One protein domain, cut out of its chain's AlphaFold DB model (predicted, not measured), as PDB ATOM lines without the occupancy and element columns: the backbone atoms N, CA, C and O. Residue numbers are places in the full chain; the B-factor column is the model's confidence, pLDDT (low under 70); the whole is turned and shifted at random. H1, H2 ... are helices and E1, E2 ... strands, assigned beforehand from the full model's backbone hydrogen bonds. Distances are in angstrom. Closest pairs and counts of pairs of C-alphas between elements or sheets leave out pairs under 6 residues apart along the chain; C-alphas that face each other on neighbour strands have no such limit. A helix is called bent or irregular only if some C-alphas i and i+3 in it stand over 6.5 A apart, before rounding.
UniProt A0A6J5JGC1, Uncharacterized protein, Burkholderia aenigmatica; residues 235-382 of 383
ATOM      1  N   GLY A 235      99.983  65.164  56.039       68.25
ATOM      2  CA  GLY A 235     101.119  64.369  56.490       68.25
ATOM      3  C   GLY A 235     102.478  64.925  56.060       68.25
ATOM      4  O   GLY A 235     103.306  65.190  56.917       68.25
ATOM      5  N   ALA A 236     102.738  65.149  54.767       69.31
ATOM      6  CA  ALA A 236     104.067  65.578  54.316       69.31
ATOM      7  C   ALA A 236     104.433  66.998  54.784       69.31
ATOM      8  O   ALA A 236     105.586  67.256  55.137       69.31
ATOM      9  N   ALA A 237     103.466  67.923  54.795       70.00
ATOM     10  CA  ALA A 237     103.674  69.273  55.314       70.00
ATOM     11  C   ALA A 237     103.955  69.262  56.822       70.00
ATOM     12  O   ALA A 237     104.956  69.840  57.253       70.00
ATOM     13  N   ARG A 238     103.134  68.542  57.596       76.69
ATOM     14  CA  ARG A 238     103.311  68.394  59.045       76.69
ATOM     15  C   ARG A 238     104.603  67.660  59.383       76.69
ATOM     16  O   ARG A 238     105.304  68.101  60.279       76.69
ATOM     17  N   SER A 239     104.995  66.630  58.630       81.00
ATOM     18  CA  SER A 239     106.280  65.943  58.826       81.00
ATOM     19  C   SER A 239     107.468  66.880  58.616       81.00
ATOM     20  O   SER A 239     108.414  66.840  59.393       81.00
ATOM     21  N   LYS A 240     107.422  67.761  57.605       81.94
ATOM     22  CA  LYS A 240     108.473  68.772  57.394       81.94
ATOM     23  C   LYS A 240     108.495  69.824  58.504       81.94
ATOM     24  O   LYS A 240     109.574  70.188  58.959       81.94
ATOM     25  N   GLN A 241     107.328  70.303  58.939       81.12
ATOM     26  CA  GLN A 241     107.232  71.240  60.061       81.12
ATOM     27  C   GLN A 241     107.729  70.610  61.361       81.12
ATOM     28  O   GLN A 241     108.501  71.235  62.072       81.12
ATOM     29  N   MET A 242     107.353  69.360  61.628       83.50
ATOM     30  CA  MET A 242     107.789  68.599  62.794       83.50
ATOM     31  C   MET A 242     109.298  68.358  62.764       83.50
ATOM     32  O   MET A 242     109.958  68.585  63.769       83.50
ATOM     33  N   ALA A 243     109.863  67.969  61.616       85.38
ATOM     34  CA  ALA A 243     111.308  67.815  61.468       85.38
ATOM     35  C   ALA A 243     112.046  69.130  61.758       85.38
ATOM     36  O   ALA A 243     112.988  69.140  62.539       85.38
ATOM     37  N   LYS A 244     111.572  70.255  61.204       86.06
ATOM     38  CA  LYS A 244     112.162  71.575  61.466       86.06
ATOM     39  C   LYS A 244     111.982  72.019  62.926       86.06
ATOM     40  O   LYS A 244     112.892  72.613  63.486       86.06
ATOM     41  N   ALA A 245     110.842  71.714  63.544       84.62
ATOM     42  CA  ALA A 245     110.577  72.026  64.946       84.62
ATOM     43  C   ALA A 245     111.479  71.218  65.891       84.62
ATOM     44  O   ALA A 245     112.014  71.779  66.835       84.62
ATOM     45  N   LEU A 246     111.720  69.934  65.602       84.00
ATOM     46  CA  LEU A 246     112.691  69.110  66.336       84.00
ATOM     47  C   LEU A 246     114.128  69.613  66.170       84.00
ATOM     48  O   LEU A 246     114.992  69.335  66.993       84.00
ATOM     49  N   GLU A 247     114.418  70.325  65.084       86.81
ATOM     50  CA  GLU A 247     115.734  70.909  64.882       86.81
ATOM     51  C   GLU A 247     115.965  72.193  65.679       86.81
ATOM     52  O   GLU A 247     117.130  72.582  65.823       86.81
ATOM     53  N   ASP A 248     114.898  72.824  66.166       91.12
ATOM     54  CA  ASP A 248     114.908  74.099  66.862       91.12
ATOM     55  C   ASP A 248     114.883  73.894  68.379       91.12
ATOM     56  O   ASP A 248     113.923  73.384  68.948       91.12
ATOM     57  N   LEU A 249     115.968  74.298  69.034       91.81
ATOM     58  CA  LEU A 249     116.143  74.174  70.482       91.81
ATOM     59  C   LEU A 249     115.822  75.481  71.220       91.81
ATOM     60  O   LEU A 249     116.045  75.567  72.426       91.81
ATOM     61  N   THR A 250     115.364  76.516  70.507       93.62
ATOM     62  CA  THR A 250     115.056  77.821  71.103       93.62
ATOM     63  C   THR A 250     113.734  77.802  71.863       93.62
ATOM     64  O   THR A 250     112.872  76.945  71.659       93.62
ATOM     65  N   TRP A 251     113.564  78.768  72.762       93.75
ATOM     66  CA  TRP A 251     112.370  78.869  73.586       93.75
ATOM     67  C   TRP A 251     111.099  78.995  72.736       93.75
ATOM     68  O   TRP A 251     110.973  79.866  71.870       93.75
ATOM     69  N   PHE A 252     110.117  78.140  73.026       93.00
ATOM     70  CA  PHE A 252     108.792  78.215  72.419       93.00
ATOM     71  C   PHE A 252     107.910  79.217  73.166       93.00
ATOM     72  O   PHE A 252     107.509  78.990  74.311       93.00
ATOM     73  N   VAL A 253     107.548  80.309  72.494       91.56
ATOM     74  CA  VAL A 253     106.618  81.303  73.030       91.56
ATOM     75  C   VAL A 253     105.193  80.904  72.701       91.56
ATOM     76  O   VAL A 253     104.703  81.106  71.587       91.56
ATOM     77  N   LYS A 254     104.495  80.395  73.713       90.62
ATOM     78  CA  LYS A 254     103.062  80.129  73.636       90.62
ATOM     79  C   LYS A 254     102.277  81.441  73.550       90.62
ATOM     80  O   LYS A 254     102.277  82.247  74.478       90.62
ATOM     81  N   ILE A 255     101.560  81.627  72.447       88.19
ATOM     82  CA  ILE A 255     100.661  82.768  72.224       88.19
ATOM     83  C   ILE A 255      99.246  82.426  72.701       88.19
ATOM     84  O   ILE A 255      98.543  83.278  73.241       88.19
ATOM     85  N   GLY A 256      98.819  81.176  72.521       88.81
ATOM     86  CA  GLY A 256      97.488  80.733  72.914       88.81
ATOM     87  C   GLY A 256      97.263  79.249  72.673       88.81
ATOM     88  O   GLY A 256      98.203  78.458  72.622       88.81
ATOM     89  N   ARG A 257      95.992  78.871  72.533       92.31
ATOM     90  CA  ARG A 257      95.571  77.503  72.231       92.31
ATOM     91  C   ARG A 257      94.722  77.495  70.966       92.31
ATOM     92  O   ARG A 257      93.830  78.326  70.794       92.31
ATOM     93  N   ALA A 258      95.014  76.559  70.079       91.31
ATOM     94  CA  ALA A 258      94.362  76.415  68.796       91.31
ATOM     95  C   ALA A 258      92.871  76.086  68.953       91.31
ATOM     96  O   ALA A 258      92.478  75.174  69.682       91.31
ATOM     97  N   THR A 259      92.022  76.807  68.217       91.12
ATOM     98  CA  THR A 259      90.573  76.533  68.176       91.12
ATOM     99  C   THR A 259      90.210  75.403  67.211       91.12
ATOM    100  O   THR A 259      89.102  74.875  67.288       91.12
ATOM    101  N   GLY A 260      91.119  75.048  66.294       84.75
ATOM    102  CA  GLY A 260      90.918  74.045  65.243       84.75
ATOM    103  C   GLY A 260      89.978  74.468  64.110       84.75
ATOM    104  O   GLY A 260      89.669  73.657  63.247       84.75
ATOM    105  N   LYS A 261      89.506  75.725  64.070       83.31
ATOM    106  CA  LYS A 261      88.603  76.192  62.997       83.31
ATOM    107  C   LYS A 261      89.249  76.144  61.610       83.31
ATOM    108  O   LYS A 261      88.550  75.894  60.635       83.31
ATOM    109  N   LEU A 262      90.551  76.423  61.525       77.62
ATOM    110  CA  LEU A 262      91.294  76.419  60.262       77.62
ATOM    111  C   LEU A 262      91.664  74.996  59.835       77.62
ATOM    112  O   LEU A 262      91.415  74.637  58.689       77.62
ATOM    113  N   SER A 263      92.132  74.151  60.759       79.81
ATOM    114  CA  SER A 263      92.418  72.747  60.440       79.81
ATOM    115  C   SER A 263      91.150  71.981  60.036       79.81
ATOM    116  O   SER A 263      91.174  71.230  59.066       79.81
ATOM    117  N   ALA A 264      90.002  72.262  60.670       72.12
ATOM    118  CA  ALA A 264      88.700  71.717  60.268       72.12
ATOM    119  C   ALA A 264      88.247  72.163  58.863       72.12
ATOM    120  O   ALA A 264      87.427  71.492  58.245       72.12
ATOM    121  N   ARG A 265      88.774  73.282  58.350       67.69
ATOM    122  CA  ARG A 265      88.555  73.765  56.973       67.69
ATOM    123  C   ARG A 265      89.595  73.233  55.983       67.69
ATOM    124  O   ARG A 265      89.644  73.688  54.844       67.69
ATOM    125  N   GLY A 266      90.427  72.291  56.417       62.44
ATOM    126  CA  GLY A 266      91.452  71.671  55.595       62.44
ATOM    127  C   GLY A 266      92.779  72.420  55.577       62.44
ATOM    128  O   GLY A 266      93.606  72.078  54.743       62.44
ATOM    129  N   ASP A 267      93.013  73.397  56.465       71.19
ATOM    130  CA  ASP A 267      94.316  74.062  56.544       71.19
ATOM    131  C   ASP A 267      95.413  73.117  57.037       71.19
ATOM    132  O   ASP A 267      95.406  72.668  58.186       71.19
ATOM    133  N   SER A 268      96.343  72.800  56.134       70.94
ATOM    134  CA  SER A 268      97.399  71.811  56.349       70.94
ATOM    135  C   SER A 268      98.476  72.290  57.322       70.94
ATOM    136  O   SER A 268      99.168  71.458  57.910       70.94
ATOM    137  N   PHE A 269      98.602  73.606  57.509       79.31
ATOM    138  CA  PHE A 269      99.554  74.233  58.425       79.31
ATOM    139  C   PHE A 269      98.902  74.690  59.732       79.31
ATOM    140  O   PHE A 269      99.604  75.063  60.673       79.31
ATOM    141  N   ALA A 270      97.571  74.658  59.812       83.06
ATOM    142  CA  ALA A 270      96.864  75.014  61.025       83.06
ATOM    143  C   ALA A 270      96.987  73.917  62.103       83.06
ATOM    144  O   ALA A 270      96.809  72.730  61.813       83.06
ATOM    145  N   PRO A 271      97.212  74.305  63.370       85.81
ATOM    146  CA  PRO A 271      97.228  73.374  64.491       85.81
ATOM    147  C   PRO A 271      95.835  72.796  64.779       85.81
ATOM    148  O   PRO A 271      94.806  73.467  64.629       85.81
ATOM    149  N   ASP A 272      95.817  71.557  65.271       87.94
ATOM    150  CA  ASP A 272      94.592  70.885  65.695       87.94
ATOM    151  C   ASP A 272      94.017  71.504  66.977       87.94
ATOM    152  O   ASP A 272      94.711  72.140  67.775       87.94
ATOM    153  N   LYS A 273      92.706  71.343  67.173       93.12
ATOM    154  CA  LYS A 273      91.990  71.930  68.310       93.12
ATOM    155  C   LYS A 273      92.616  71.493  69.637       93.12
ATOM    156  O   LYS A 273      92.761  70.306  69.897       93.12
ATOM    157  N   GLY A 274      92.882  72.458  70.512       92.69
ATOM    158  CA  GLY A 274      93.382  72.206  71.863       92.69
ATOM    159  C   GLY A 274      94.905  72.173  71.987       92.69
ATOM    160  O   GLY A 274      95.396  72.256  73.111       92.69
ATOM    161  N   LEU A 275      95.641  72.131  70.873       90.12
ATOM    162  CA  LEU A 275      97.098  72.222  70.888       90.12
ATOM    163  C   LEU A 275      97.558  73.648  71.170       90.12
ATOM    164  O   LEU A 275      96.879  74.625  70.836       90.12
ATOM    165  N   ASP A 276      98.719  73.769  71.795       90.38
ATOM    166  CA  ASP A 276      99.324  75.066  72.040       90.38
ATOM    167  C   ASP A 276      99.791  75.682  70.716       90.38
ATOM    168  O   ASP A 276     100.359  75.013  69.857       90.38
ATOM    169  N   PHE A 277      99.493  76.966  70.539       90.00
ATOM    170  CA  PHE A 277      99.864  77.734  69.358       90.00
ATOM    171  C   PHE A 277     100.827  78.841  69.757       90.00
ATOM    172  O   PHE A 277     100.614  79.553  70.745       90.00
ATOM    173  N   GLY A 278     101.884  78.994  68.975       90.06
ATOM    174  CA  GLY A 278     102.985  79.877  69.292       90.06
ATOM    175  C   GLY A 278     104.058  79.825  68.222       90.06
ATOM    176  O   GLY A 278     103.838  79.297  67.135       90.06
ATOM    177  N   GLN A 279     105.208  80.384  68.559       90.81
ATOM    178  CA  GLN A 279     106.372  80.459  67.685       90.81
ATOM    179  C   GLN A 279     107.635  80.330  68.530       90.81
ATOM    180  O   GLN A 279     107.675  80.805  69.670       90.81
ATOM    181  N   THR A 280     108.664  79.703  67.977       92.38
ATOM    182  CA  THR A 280     109.990  79.693  68.595       92.38
ATOM    183  C   THR A 280     110.672  81.047  68.406       92.38
ATOM    184  O   THR A 280     110.263  81.858  67.568       92.38
ATOM    185  N   VAL A 281     111.720  81.333  69.177       91.50
ATOM    186  CA  VAL A 281     112.494  82.571  68.985       91.50
ATOM    187  C   VAL A 281     113.224  82.576  67.641       91.50
ATOM    188  O   VAL A 281     113.378  83.634  67.030       91.50
ATOM    189  N   GLN A 282     113.612  81.412  67.119       90.75
ATOM    190  CA  GLN A 282     114.164  81.325  65.769       90.75
ATOM    191  C   GLN A 282     113.127  81.700  64.697       90.75
ATOM    192  O   GLN A 282     113.473  82.415  63.755       90.75
ATOM    193  N   ASP A 283     111.867  81.282  64.848       87.81
ATOM    194  CA  ASP A 283     110.787  81.683  63.941       87.81
ATOM    195  C   ASP A 283     110.484  83.187  64.046       87.81
ATOM    196  O   ASP A 283     110.258  83.835  63.028       87.81
ATOM    197  N   GLN A 284     110.585  83.787  65.239       86.44
ATOM    198  CA  GLN A 284     110.400  85.238  65.443       86.44
ATOM    199  C   GLN A 284     111.425  86.113  64.720       86.44
ATOM    200  O   GLN A 284     111.182  87.301  64.508       86.44
ATOM    201  N   ARG A 285     112.580  85.554  64.341       83.56
ATOM    202  CA  ARG A 285     113.556  86.264  63.501       83.56
ATOM    203  C   ARG A 285     113.018  86.505  62.092       83.56
ATOM    204  O   ARG A 285     113.546  87.353  61.377       83.56
ATOM    205  N   GLN A 286     111.984  85.767  61.690       80.44
ATOM    206  CA  GLN A 286     111.240  86.024  60.466       80.44
ATOM    207  C   GLN A 286     110.218  87.141  60.723       80.44
ATOM    208  O   GLN A 286     109.589  87.199  61.777       80.44
ATOM    209  N   HIS A 287     110.069  88.068  59.772       79.38
ATOM    210  CA  HIS A 287     109.161  89.208  59.921       79.38
ATOM    211  C   HIS A 287     107.731  88.757  60.266       79.38
ATOM    212  O   HIS A 287     107.150  87.931  59.566       79.38
ATOM    213  N   GLY A 288     107.154  89.335  61.324       79.62
ATOM    214  CA  GLY A 288     105.790  89.055  61.771       79.62
ATOM    215  C   GLY A 288     104.863  90.256  61.598       79.62
ATOM    216  O   GLY A 288     105.247  91.391  61.878       79.62
ATOM    217  N   PHE A 289     103.620  90.000  61.188       83.38
ATOM    218  CA  PHE A 289     102.571  91.014  61.074       83.38
ATOM    219  C   PHE A 289     101.428  90.708  62.047       83.38
ATOM    220  O   PHE A 289     100.897  89.599  62.059       83.38
ATOM    221  N   TYR A 290     101.024  91.700  62.846       83.50
ATOM    222  CA  TYR A 290      99.979  91.555  63.865       83.50
ATOM    223  C   TYR A 290      98.821  92.511  63.580       83.50
ATOM    224  O   TYR A 290      98.954  93.728  63.719       83.50
ATOM    225  N   PHE A 291      97.665  91.957  63.224       87.75
ATOM    226  CA  PHE A 291      96.449  92.717  62.933       87.75
ATOM    227  C   PHE A 291      95.377  92.473  63.998       87.75
ATOM    228  O   PHE A 291      95.282  91.392  64.575       87.75
ATOM    229  N   GLY A 292      94.548  93.482  64.265       86.62
ATOM    230  CA  GLY A 292      93.434  93.372  65.209       86.62
ATOM    231  C   GLY A 292      92.821  94.725  65.552       86.62
ATOM    232  O   GLY A 292      93.477  95.762  65.426       86.62
ATOM    233  N   ALA A 293      91.573  94.730  66.016       90.69
ATOM    234  CA  ALA A 293      90.884  95.942  66.456       90.69
ATOM    235  C   ALA A 293      91.452  96.477  67.796       90.69
ATOM    236  O   ALA A 293      92.245  95.801  68.465       90.69
ATOM    237  N   PRO A 294      91.135  97.717  68.206       93.12
ATOM    238  CA  PRO A 294      91.422  98.186  69.563       93.12
ATOM    239  C   PRO A 294      90.821  97.244  70.620       93.12
ATOM    240  O   PRO A 294      89.752  96.679  70.415       93.12
ATOM    241  N   GLY A 295      91.527  97.034  71.735       91.31
ATOM    242  CA  GLY A 295      91.054  96.176  72.831       91.31
ATOM    243  C   GLY A 295      91.165  94.660  72.608       91.31
ATOM    244  O   GLY A 295      90.901  93.904  73.533       91.31
ATOM    245  N   THR A 296      91.623  94.177  71.444       88.69
ATOM    246  CA  THR A 296      91.727  92.725  71.166       88.69
ATOM    247  C   THR A 296      92.998  92.060  71.709       88.69
ATOM    248  O   THR A 296      93.309  90.934  71.331       88.69
ATOM    249  N   GLY A 297      93.780  92.755  72.542       86.94
ATOM    250  CA  GLY A 297      94.978  92.190  73.175       86.94
ATOM    251  C   GLY A 297      96.274  92.229  72.353       86.94
ATOM    252  O   GLY A 297      97.246  91.609  72.773       86.94
ATOM    253  N   LYS A 298      96.348  92.984  71.241       89.69
ATOM    254  CA  LYS A 298      97.575  93.107  70.413       89.69
ATOM    255  C   LYS A 298      98.830  93.431  71.236       89.69
ATOM    256  O   LYS A 298      99.858  92.781  71.084       89.69
ATOM    257  N   THR A 299      98.730  94.416  72.130       89.69
ATOM    258  CA  THR A 299      99.838  94.839  73.000       89.69
ATOM    259  C   THR A 299     100.275  93.721  73.942       89.69
ATOM    260  O   THR A 299     101.467  93.519  74.138       89.69
ATOM    261  N   THR A 300      99.327  92.964  74.498       88.25
ATOM    262  CA  THR A 300      99.619  91.821  75.371       88.25
ATOM    263  C   THR A 300     100.330  90.710  74.605       88.25
ATOM    264  O   THR A 300     101.324  90.177  75.089       88.25
ATOM    265  N   SER A 301      99.888  90.405  73.380       87.00
ATOM    266  CA  SER A 301     100.566  89.434  72.516       87.00
ATOM    267  C   SER A 301     102.002  89.858  72.210       87.00
ATOM    268  O   SER A 301     102.913  89.051  72.374       87.00
ATOM    269  N   LEU A 302     102.223  91.125  71.840       89.06
ATOM    270  CA  LEU A 302     103.567  91.653  71.585       89.06
ATOM    271  C   LEU A 302     104.462  91.581  72.827       89.06
ATOM    272  O   LEU A 302     105.600  91.137  72.720       89.06
ATOM    273  N   LYS A 303     103.944  91.932  74.012       89.50
ATOM    274  CA  LYS A 303     104.685  91.789  75.277       89.50
ATOM    275  C   LYS A 303     105.117  90.342  75.526       89.50
ATOM    276  O   LYS A 303     106.268  90.119  75.878       89.50
ATOM    277  N   ASN A 304     104.234  89.368  75.297       88.06
ATOM    278  CA  ASN A 304     104.567  87.949  75.467       88.06
ATOM    279  C   ASN A 304     105.645  87.481  74.479       88.06
ATOM    280  O   ASN A 304     106.512  86.693  74.845       88.06
ATOM    281  N   ILE A 305     105.607  87.983  73.244       89.38
ATOM    282  CA  ILE A 305     106.615  87.687  72.217       89.38
ATOM    283  C   ILE A 305     107.972  88.262  72.619       89.38
ATOM    284  O   ILE A 305     108.959  87.533  72.629       89.38
ATOM    285  N   MET A 306     108.011  89.529  73.042       88.44
ATOM    286  CA  MET A 306     109.238  90.177  73.515       88.44
ATOM    287  C   MET A 306     109.802  89.500  74.770       88.44
ATOM    288  O   MET A 306     111.002  89.255  74.847       88.44
ATOM    289  N   ALA A 307     108.939  89.124  75.720       89.62
ATOM    290  CA  ALA A 307     109.325  88.336  76.890       89.62
ATOM    291  C   ALA A 307     109.973  87.000  76.498       89.62
ATOM    292  O   ALA A 307     110.864  86.517  77.189       89.62
ATOM    293  N   GLY A 308     109.558  86.425  75.369       90.75
ATOM    294  CA  GLY A 308     110.149  85.225  74.797       90.75
ATOM    295  C   GLY A 308     111.641  85.319  74.508       90.75
ATOM    296  O   GLY A 308     112.341  84.337  74.713       90.75
ATOM    297  N   VAL A 309     112.132  86.487  74.087       90.44
ATOM    298  CA  VAL A 309     113.562  86.701  73.809       90.44
ATOM    299  C   VAL A 309     114.379  86.617  75.097       90.44
ATOM    300  O   VAL A 309     115.387  85.923  75.139       90.44
ATOM    301  N   ILE A 310     113.900  87.246  76.174       91.12
ATOM    302  CA  ILE A 310     114.549  87.185  77.494       91.12
ATOM    303  C   ILE A 310     114.483  85.757  78.055       91.12
ATOM    304  O   ILE A 310     115.451  85.255  78.622       91.12
ATOM    305  N   LYS A 311     113.341  85.080  77.885       93.62
ATOM    306  CA  LYS A 311     113.176  83.680  78.299       93.62
ATOM    307  C   LYS A 311     114.097  82.734  77.532       93.62
ATOM    308  O   LYS A 311     114.569  81.778  78.130       93.62
ATOM    309  N   ASP A 312     114.391  83.004  76.262       95.31
ATOM    310  CA  ASP A 312     115.328  82.210  75.455       95.31
ATOM    311  C   ASP A 312     116.774  82.291  75.950       95.31
ATOM    312  O   ASP A 312     117.497  81.302  75.882       95.31
ATOM    313  N   GLU A 313     117.196  83.437  76.488       93.31
ATOM    314  CA  GLU A 313     118.519  83.564  77.112       93.31
ATOM    315  C   GLU A 313     118.632  82.662  78.344       93.31
ATOM    316  O   GLU A 313     119.560  81.864  78.440       93.31
ATOM    317  N   ILE A 314     117.638  82.722  79.236       94.56
ATOM    318  CA  ILE A 314     117.580  81.866  80.430       94.56
ATOM    319  C   ILE A 314     117.481  80.391  80.015       94.56
ATOM    320  O   ILE A 314     118.177  79.540  80.553       94.56
ATOM    321  N   TRP A 315     116.652  80.086  79.014       95.81
ATOM    322  CA  TRP A 315     116.462  78.735  78.490       95.81
ATOM    323  C   TRP A 315     117.755  78.101  77.980       95.81
ATOM    324  O   TRP A 315     117.982  76.916  78.211       95.81
ATOM    325  N   LYS A 316     118.618  78.871  77.310       94.81
ATOM    326  CA  LYS A 316     119.919  78.378  76.841       94.81
ATOM    327  C   LYS A 316     120.838  77.999  77.997       94.81
ATOM    328  O   LYS A 316     121.463  76.946  77.922       94.81
ATOM    329  N   GLU A 317     120.875  78.804  79.058       94.56
ATOM    330  CA  GLU A 317     121.644  78.486  80.268       94.56
ATOM    331  C   GLU A 317     121.151  77.176  80.909       94.56
ATOM    332  O   GLU A 317     121.948  76.282  81.195       94.56
ATOM    333  N   GLU A 318     119.831  77.024  81.067       94.75
ATOM    334  CA  GLU A 318     119.234  75.801  81.625       94.75
ATOM    335  C   GLU A 318     119.482  74.579  80.727       94.75
ATOM    336  O   GLU A 318     119.742  73.478  81.216       94.75
ATOM    337  N   LEU A 319     119.446  74.755  79.402       94.25
ATOM    338  CA  LEU A 319     119.716  73.677  78.453       94.25
ATOM    339  C   LEU A 319     121.172  73.211  78.528       94.25
ATOM    340  O   LEU A 319     121.430  72.009  78.501       94.25
ATOM    341  N   GLU A 320     122.126  74.135  78.640       94.38
ATOM    342  CA  GLU A 320     123.540  73.797  78.822       94.38
ATOM    343  C   GLU A 320     123.766  72.999  80.109       94.38
ATOM    344  O   GLU A 320     124.478  71.990  80.096       94.38
ATOM    345  N   PHE A 321     123.107  73.396  81.198       94.00
ATOM    346  CA  PHE A 321     123.143  72.670  82.463       94.00
ATOM    347  C   PHE A 321     122.539  71.261  82.338       94.00
ATOM    348  O   PHE A 321     123.180  70.271  82.701       94.00
ATOM    349  N   ALA A 322     121.354  71.136  81.735       92.81
ATOM    350  CA  ALA A 322     120.697  69.847  81.520       92.81
ATOM    351  C   ALA A 322     121.539  68.905  80.637       92.81
ATOM    352  O   ALA A 322     121.645  67.707  80.909       92.81
ATOM    353  N   VAL A 323     122.208  69.431  79.606       93.44
ATOM    354  CA  VAL A 323     123.117  68.656  78.744       93.44
ATOM    355  C   VAL A 323     124.289  68.066  79.532       93.44
ATOM    356  O   VAL A 323     124.692  66.929  79.259       93.44
ATOM    357  N   GLN A 324     124.817  68.794  80.519       93.31
ATOM    358  CA  GLN A 324     125.892  68.311  81.393       93.31
ATOM    359  C   GLN A 324     125.425  67.193  82.334       93.31
ATOM    360  O   GLN A 324     126.208  66.293  82.638       93.31
ATOM    361  N   MET A 325     124.153  67.204  82.745       92.31
ATOM    362  CA  MET A 325     123.564  66.165  83.601       92.31
ATOM    363  C   MET A 325     123.331  64.835  82.877       92.31
ATOM    364  O   MET A 325     123.282  63.780  83.511       92.31
ATOM    365  N   VAL A 326     123.188  64.858  81.551       92.31
ATOM    366  CA  VAL A 326     122.984  63.644  80.755       92.31
ATOM    367  C   VAL A 326     124.336  62.989  80.431       92.31
ATOM    368  O   VAL A 326     125.230  63.673  79.925       92.31
ATOM    369  N   PRO A 327     124.505  61.668  80.652       90.44
ATOM    370  CA  PRO A 327     125.758  60.971  80.367       90.44
ATOM    371  C   PRO A 327     126.088  60.989  78.874       90.44
ATOM    372  O   PRO A 327     125.225  60.744  78.025       90.44
ATOM    373  N   GLU A 328     127.355  61.242  78.559       91.00
ATOM    374  CA  GLU A 328     127.850  61.290  77.186       91.00
ATOM    375  C   GLU A 328     127.889  59.894  76.557       91.00
ATOM    376  O   GLU A 328     128.461  58.957  77.118       91.00
ATOM    377  N   ILE A 329     127.294  59.755  75.371       91.31
ATOM    378  CA  ILE A 329     127.369  58.527  74.580       91.31
ATOM    379  C   ILE A 329     128.416  58.730  73.486       91.31
ATOM    380  O   ILE A 329     128.352  59.668  72.693       91.31
ATOM    381  N   LYS A 330     129.400  57.829  73.420       89.19
ATOM    382  CA  LYS A 330     130.494  57.918  72.447       89.19
ATOM    383  C   LYS A 330     129.952  57.924  71.011       89.19
ATOM    384  O   LYS A 330     129.321  56.960  70.586       89.19
ATOM    385  N   GLY A 331     130.265  58.979  70.258       87.44
ATOM    386  CA  GLY A 331     129.841  59.152  68.862       87.44
ATOM    387  C   GLY A 331     128.488  59.851  68.678       87.44
ATOM    388  O   GLY A 331     128.069  60.046  67.538       87.44
ATOM    389  N   GLU A 332     127.818  60.245  69.764       91.38
ATOM    390  CA  GLU A 332     126.596  61.052  69.723       91.38
ATOM    391  C   GLU A 332     126.918  62.490  69.291       91.38
ATOM    392  O   GLU A 332     127.910  63.085  69.723       91.38
ATOM    393  N   LYS A 333     126.085  63.070  68.422       91.06
ATOM    394  CA  LYS A 333     126.246  64.476  68.045       91.06
ATOM    395  C   LYS A 333     125.792  65.367  69.208       91.06
ATOM    396  O   LYS A 333     124.792  65.047  69.850       91.06
ATOM    397  N   PRO A 334     126.417  66.540  69.428       88.88
ATOM    398  CA  PRO A 334     126.008  67.464  70.493       88.88
ATOM    399  C   PRO A 334     124.515  67.821  70.467       88.88
ATOM    400  O   PRO A 334     123.878  67.935  71.510       88.88
ATOM    401  N   LYS A 335     123.938  67.939  69.264       87.88
ATOM    402  CA  LYS A 335     122.510  68.215  69.067       87.88
ATOM    403  C   LYS A 335     121.610  67.090  69.585       87.88
ATOM    404  O   LYS A 335     120.603  67.370  70.225       87.88
ATOM    405  N   ASP A 336     121.982  65.838  69.336       90.19
ATOM    406  CA  ASP A 336     121.194  64.674  69.753       90.19
ATOM    407  C   ASP A 336     121.211  64.546  71.285       90.19
ATOM    408  O   ASP A 336     120.182  64.280  71.905       90.19
ATOM    409  N   ARG A 337     122.351  64.881  71.910       91.69
ATOM    410  CA  ARG A 337     122.472  64.985  73.370       91.69
ATOM    411  C   ARG A 337     121.571  66.082  73.948       91.69
ATOM    412  O   ARG A 337     120.923  65.848  74.964       91.69
ATOM    413  N   ALA A 338     121.496  67.248  73.303       91.62
ATOM    414  CA  ALA A 338     120.597  68.331  73.712       91.62
ATOM    415  C   ALA A 338     119.118  67.939  73.603       91.62
ATOM    416  O   ALA A 338     118.350  68.185  74.530       91.62
ATOM    417  N   LEU A 339     118.727  67.252  72.527       91.12
ATOM    418  CA  LEU A 339     117.371  66.717  72.382       91.12
ATOM    419  C   LEU A 339     117.036  65.686  73.461       91.12
ATOM    420  O   LEU A 339     115.925  65.679  73.984       91.12
ATOM    421  N   ARG A 340     118.000  64.841  73.834       92.06
ATOM    422  CA  ARG A 340     117.836  63.873  74.922       92.06
ATOM    423  C   ARG A 340     117.703  64.549  76.286       92.06
ATOM    424  O   ARG A 340     116.895  64.103  77.092       92.06
ATOM    425  N   ALA A 341     118.457  65.620  76.534       92.25
ATOM    426  CA  ALA A 341     118.310  66.428  77.741       92.25
ATOM    427  C   ALA A 341     116.922  67.079  77.816       92.25
ATOM    428  O   ALA A 341     116.256  66.952  78.838       92.25
ATOM    429  N   LEU A 342     116.444  67.669  76.713       91.00
ATOM    430  CA  LEU A 342     115.084  68.208  76.630       91.00
ATOM    431  C   LEU A 342     114.028  67.134  76.894       91.00
ATOM    432  O   LEU A 342     113.154  67.331  77.726       91.00
ATOM    433  N   ALA A 343     114.143  65.964  76.266       90.75
ATOM    434  CA  ALA A 343     113.182  64.881  76.460       90.75
ATOM    435  C   ALA A 343     113.074  64.395  77.921       90.75
ATOM    436  O   ALA A 343     112.059  63.806  78.285       90.75
ATOM    437  N   LEU A 344     114.110  64.606  78.741       93.06
ATOM    438  CA  LEU A 344     114.132  64.212  80.152       93.06
ATOM    439  C   LEU A 344     113.716  65.343  81.099       93.06
ATOM    440  O   LEU A 344     113.045  65.067  82.088       93.06
ATOM    441  N   TYR A 345     114.113  66.584  80.807       94.69
ATOM    442  CA  TYR A 345     114.043  67.702  81.755       94.69
ATOM    443  C   TYR A 345     113.229  68.907  81.260       94.69
ATOM    444  O   TYR A 345     113.196  69.926  81.944       94.69
ATOM    445  N   GLU A 346     112.561  68.835  80.102       91.62
ATOM    446  CA  GLU A 346     111.856  69.985  79.509       91.62
ATOM    447  C   GLU A 346     110.875  70.659  80.480       91.62
ATOM    448  O   GLU A 346     110.900  71.883  80.610       91.62
ATOM    449  N   ASP A 347     110.040  69.893  81.184       91.94
ATOM    450  CA  ASP A 347     109.035  70.457  82.094       91.94
ATOM    451  C   ASP A 347     109.675  71.190  83.287       91.94
ATOM    452  O   ASP A 347     109.242  72.288  83.652       91.94
ATOM    453  N   GLU A 348     110.735  70.617  83.865       94.31
ATOM    454  CA  GLU A 348     111.487  71.212  84.977       94.31
ATOM    455  C   GLU A 348     112.211  72.483  84.528       94.31
ATOM    456  O   GLU A 348     112.094  73.530  85.169       94.31
ATOM    457  N   MET A 349     112.873  72.424  83.369       94.44
ATOM    458  CA  MET A 349     113.531  73.578  82.762       94.44
ATOM    459  C   MET A 349     112.531  74.704  82.495       94.44
ATOM    460  O   MET A 349     112.786  75.854  82.841       94.44
ATOM    461  N   ARG A 350     111.360  74.400  81.917       93.31
ATOM    462  CA  ARG A 350     110.318  75.407  81.650       93.31
ATOM    463  C   ARG A 350     109.839  76.075  82.936       93.31
ATOM    464  O   ARG A 350     109.640  77.292  82.943       93.31
ATOM    465  N   ALA A 351     109.663  75.310  84.012       93.81
ATOM    466  CA  ALA A 351     109.272  75.853  85.308       93.81
ATOM    467  C   ALA A 351     110.349  76.783  85.892       93.81
ATOM    468  O   ALA A 351     110.013  77.868  86.381       93.81
ATOM    469  N   GLU A 352     111.625  76.403  85.793       95.12
ATOM    470  CA  GLU A 352     112.733  77.219  86.294       95.12
ATOM    471  C   GLU A 352     112.931  78.491  85.458       95.12
ATOM    472  O   GLU A 352     113.082  79.572  86.027       95.12
ATOM    473  N   VAL A 353     112.796  78.421  84.127       94.38
ATOM    474  CA  VAL A 353     112.809  79.615  83.264       94.38
ATOM    475  C   VAL A 353     111.720  80.607  83.674       94.38
ATOM    476  O   VAL A 353     111.998  81.797  83.819       94.38
ATOM    477  N   GLU A 354     110.485  80.153  83.905       93.38
ATOM    478  CA  GLU A 354     109.394  81.032  84.352       93.38
ATOM    479  C   GLU A 354     109.623  81.598  85.761       93.38
ATOM    480  O   GLU A 354     109.170  82.702  86.079       93.38
ATOM    481  N   LYS A 355     110.309  80.861  86.636       95.00
ATOM    482  CA  LYS A 355     110.695  81.343  87.964       95.00
ATOM    483  C   LYS A 355     111.770  82.428  87.864       95.00
ATOM    484  O   LYS A 355     111.507  83.556  88.278       95.00
ATOM    485  N   ARG A 356     112.902  82.141  87.214       93.69
ATOM    486  CA  ARG A 356     114.006  83.097  87.011       93.69
ATOM    487  C   ARG A 356     113.562  84.336  86.236       93.69
ATOM    488  O   ARG A 356     114.002  85.446  86.525       93.69
ATOM    489  N   PHE A 357     112.661  84.179  85.266       93.25
ATOM    490  CA  PHE A 357     112.093  85.308  84.532       93.25
ATOM    491  C   PHE A 357     111.267  86.233  85.436       93.25
ATOM    492  O   PHE A 357     111.411  87.452  85.353       93.25
ATOM    493  N   ARG A 358     110.430  85.679  86.325       90.75
ATOM    494  CA  ARG A 358     109.662  86.474  87.299       90.75
ATOM    495  C   ARG A 358     110.566  87.203  88.287       90.75
ATOM    496  O   ARG A 358     110.320  88.371  88.561       90.75
ATOM    497  N   GLU A 359     111.613  86.542  88.772       91.06
ATOM    498  CA  GLU A 359     112.614  87.150  89.658       91.06
ATOM    499  C   GLU A 359     113.344  88.313  88.970       91.06
ATOM    500  O   GLU A 359     113.453  89.393  89.543       91.06
ATOM    501  N   LYS A 360     113.763  88.143  87.705       87.94
ATOM    502  CA  LYS A 360     114.373  89.230  86.918       87.94
ATOM    503  C   LYS A 360     113.437  90.426  86.740       87.94
ATOM    504  O   LYS A 360     113.896  91.559  86.827       87.94
ATOM    505  N   ILE A 361     112.147  90.192  86.479       85.12
ATOM    506  CA  ILE A 361     111.170  91.285  86.357       85.12
ATOM    507  C   ILE A 361     111.004  92.020  87.686       85.12
ATOM    508  O   ILE A 361     111.037  93.245  87.686       85.12
ATOM    509  N   ALA A 362     110.847  91.291  88.794       83.50
ATOM    510  CA  ALA A 362     110.664  91.896  90.113       83.50
ATOM    511  C   ALA A 362     111.854  92.792  90.489       83.50
ATOM    512  O   ALA A 362     111.662  93.953  90.835       83.50
ATOM    513  N   ASN A 363     113.081  92.296  90.298       83.44
ATOM    514  CA  ASN A 363     114.289  93.075  90.577       83.44
ATOM    515  C   ASN A 363     114.383  94.340  89.708       83.44
ATOM    516  O   ASN A 363     114.812  95.382  90.189       83.44
ATOM    517  N   TYR A 364     113.964  94.268  88.440       79.00
ATOM    518  CA  TYR A 364     113.969  95.431  87.550       79.00
ATOM    519  C   TYR A 364     112.929  96.487  87.953       79.00
ATOM    520  O   TYR A 364     113.172  97.684  87.806       79.00
ATOM    521  N   GLU A 365     111.760  96.068  88.445       73.94
ATOM    522  CA  GLU A 365     110.758  96.995  88.982       73.94
ATOM    523  C   GLU A 365     111.268  97.691  90.249       73.94
ATOM    524  O   GLU A 365     111.114  98.907  90.364       73.94
ATOM    525  N   ASP A 366     111.944  96.956  91.135       70.06
ATOM    526  CA  ASP A 366     112.548  97.506  92.351       70.06
ATOM    527  C   ASP A 366     113.692  98.491  92.036       70.06
ATOM    528  O   ASP A 366     113.719  99.593  92.584       70.06
ATOM    529  N   GLU A 367     114.594  98.155  91.106       72.06
ATOM    530  CA  GLU A 367     115.662  99.059  90.642       72.06
ATOM    531  C   GLU A 367     115.096 100.328  89.997       72.06
ATOM    532  O   GLU A 367     115.544 101.436  90.285       72.06
ATOM    533  N   LYS A 368     114.059 100.195  89.165       76.44
ATOM    534  CA  LYS A 368     113.426 101.351  88.529       76.44
ATOM    535  C   LYS A 368     112.730 102.263  89.546       76.44
ATOM    536  O   LYS A 368     112.779 103.482  89.401       76.44
ATOM    537  N   LEU A 369     112.082 101.691  90.561       64.88
ATOM    538  CA  LEU A 369     111.473 102.456  91.652       64.88
ATOM    539  C   LEU A 369     112.526 103.222  92.464       64.88
ATOM    540  O   LEU A 369     112.263 104.354  92.869       64.88
ATOM    541  N   LEU A 370     113.710 102.637  92.669       64.56
ATOM    542  CA  LEU A 370     114.845 103.310  93.309       64.56
ATOM    543  C   LEU A 370     115.371 104.467  92.448       64.56
ATOM    544  O   LEU A 370     115.495 105.580  92.954       64.56
ATOM    545  N   ASP A 371     115.577 104.250  91.147       71.50
ATOM    546  CA  ASP A 371     116.013 105.290  90.201       71.50
ATOM    547  C   ASP A 371     115.024 106.467  90.118       71.50
ATOM    548  O   ASP A 371     115.418 107.635  90.034       71.50
ATOM    549  N   ASP A 372     113.721 106.174  90.113       73.44
ATOM    550  CA  ASP A 372     112.676 107.198  90.070       73.44
ATOM    551  C   ASP A 372     112.595 107.964  91.410       73.44
ATOM    552  O   ASP A 372     112.422 109.187  91.405       73.44
ATOM    553  N   ALA A 373     112.813 107.293  92.550       62.09
ATOM    554  CA  ALA A 373     112.893 107.929  93.867       62.09
ATOM    555  C   ALA A 373     114.139 108.824  94.019       62.09
ATOM    556  O   ALA A 373     114.036 109.937  94.539       62.09
ATOM    557  N   GLU A 374     115.303 108.396  93.522       66.56
ATOM    558  CA  GLU A 374     116.530 109.206  93.521       66.56
ATOM    559  C   GLU A 374     116.391 110.462  92.651       66.56
ATOM    560  O   GLU A 374     116.838 111.549  93.041       66.56
ATOM    561  N   LYS A 375     115.706 110.357  91.504       70.81
ATOM    562  CA  LYS A 375     115.372 111.516  90.658       70.81
ATOM    563  C   LYS A 375     114.434 112.495  91.355       70.81
ATOM    564  O   LYS A 375     114.601 113.702  91.192       70.81
ATOM    565  N   GLU A 376     113.466 112.007  92.131       65.19
ATOM    566  CA  GLU A 376     112.533 112.859  92.879       65.19
ATOM    567  C   GLU A 376     113.215 113.573  94.061       65.19
ATOM    568  O   GLU A 376     112.900 114.727  94.360       65.19
ATOM    569  N   ILE A 377     114.188 112.925  94.710       64.94
ATOM    570  CA  ILE A 377     115.005 113.534  95.773       64.94
ATOM    571  C   ILE A 377     115.915 114.621  95.189       64.94
ATOM    572  O   ILE A 377     115.916 115.751  95.677       64.94
ATOM    573  N   THR A 378     116.614 114.334  94.088       59.53
ATOM    574  CA  THR A 378     117.498 115.317  93.436       59.53
ATOM    575  C   THR A 378     116.746 116.521  92.865       59.53
ATOM    576  O   THR A 378     117.273 117.632  92.914       59.53
ATOM    577  N   THR A 379     115.504 116.356  92.392       58.06
ATOM    578  CA  THR A 379     114.659 117.497  91.976       58.06
ATOM    579  C   THR A 379     114.110 118.312  93.147       58.06
ATOM    580  O   THR A 379     113.871 119.504  92.974       58.06
ATOM    581  N   LYS A 380     113.932 117.724  94.336       56.69
ATOM    582  CA  LYS A 380     113.521 118.463  95.544       56.69
ATOM    583  C   LYS A 380     114.673 119.206  96.223       56.69
ATOM    584  O   LYS A 380     114.409 120.191  96.895       56.69
ATOM    585  N   GLU A 381     115.920 118.777  96.039       54.38
ATOM    586  CA  GLU A 381     117.106 119.490  96.544       54.38
ATOM    587  C   GLU A 381     117.575 120.640  95.628       54.38
ATOM    588  O   GLU A 381     118.393 121.461  96.038       54.38
ATOM    589  N   THR A 382     117.065 120.718  94.393       49.69
ATOM    590  CA  THR A 382     117.384 121.787  93.423       49.69
ATOM    591  C   THR A 382     116.317 122.886  93.310       49.69
ATOM    592  O   THR A 382     116.464 123.786  92.480       49.69
TER     593      THR A 382
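AT A GLANCE: This is residues 235 to 382 of the 383 residues of an uncharacterized protein of Burkholderia aenigmatica (UniProt A0A6J5JGC1). A bent helix, H4, crosses H3 and sticks out as an arm, residues 361 to 381; the antiparallel hairpin E1-E2 packs on H3. The printed part, 148 residues, is mostly helix, in order H1, E1, E2, H2, H3, H4. It is loose, radius of gyration of the C-alphas 20.3 A, spanning 69 by 49 by 24 A.

HOW THE PARTS SIT: H1, residues 235 to 247, touches no helix. Between E1, residues 252 to 257, and E2, residues 276 to 280, N 253 and O 279 are within hydrogen-bond range, 2.9 A. H4, residues 334 to 381, by hydrogen bonds one helix, is bent: C-alphas 344 and 347 are 8.3 A apart. Its arm H4b, residues 347 to 381, touches H3, residues 298 to 325, at a steep tilt of 58 degrees, the closest C-alphas being Ile 314 and Val 353, 6.0 A. H3 has 22 of 24 O i to N i+4 pairs within range.

IN THESE COORDINATES: H4b ends at C-alpha 381, (117.106, 119.490, 96.544).

THE WHOLE: The printed part has no cut; 15 residues have pLDDT under 70.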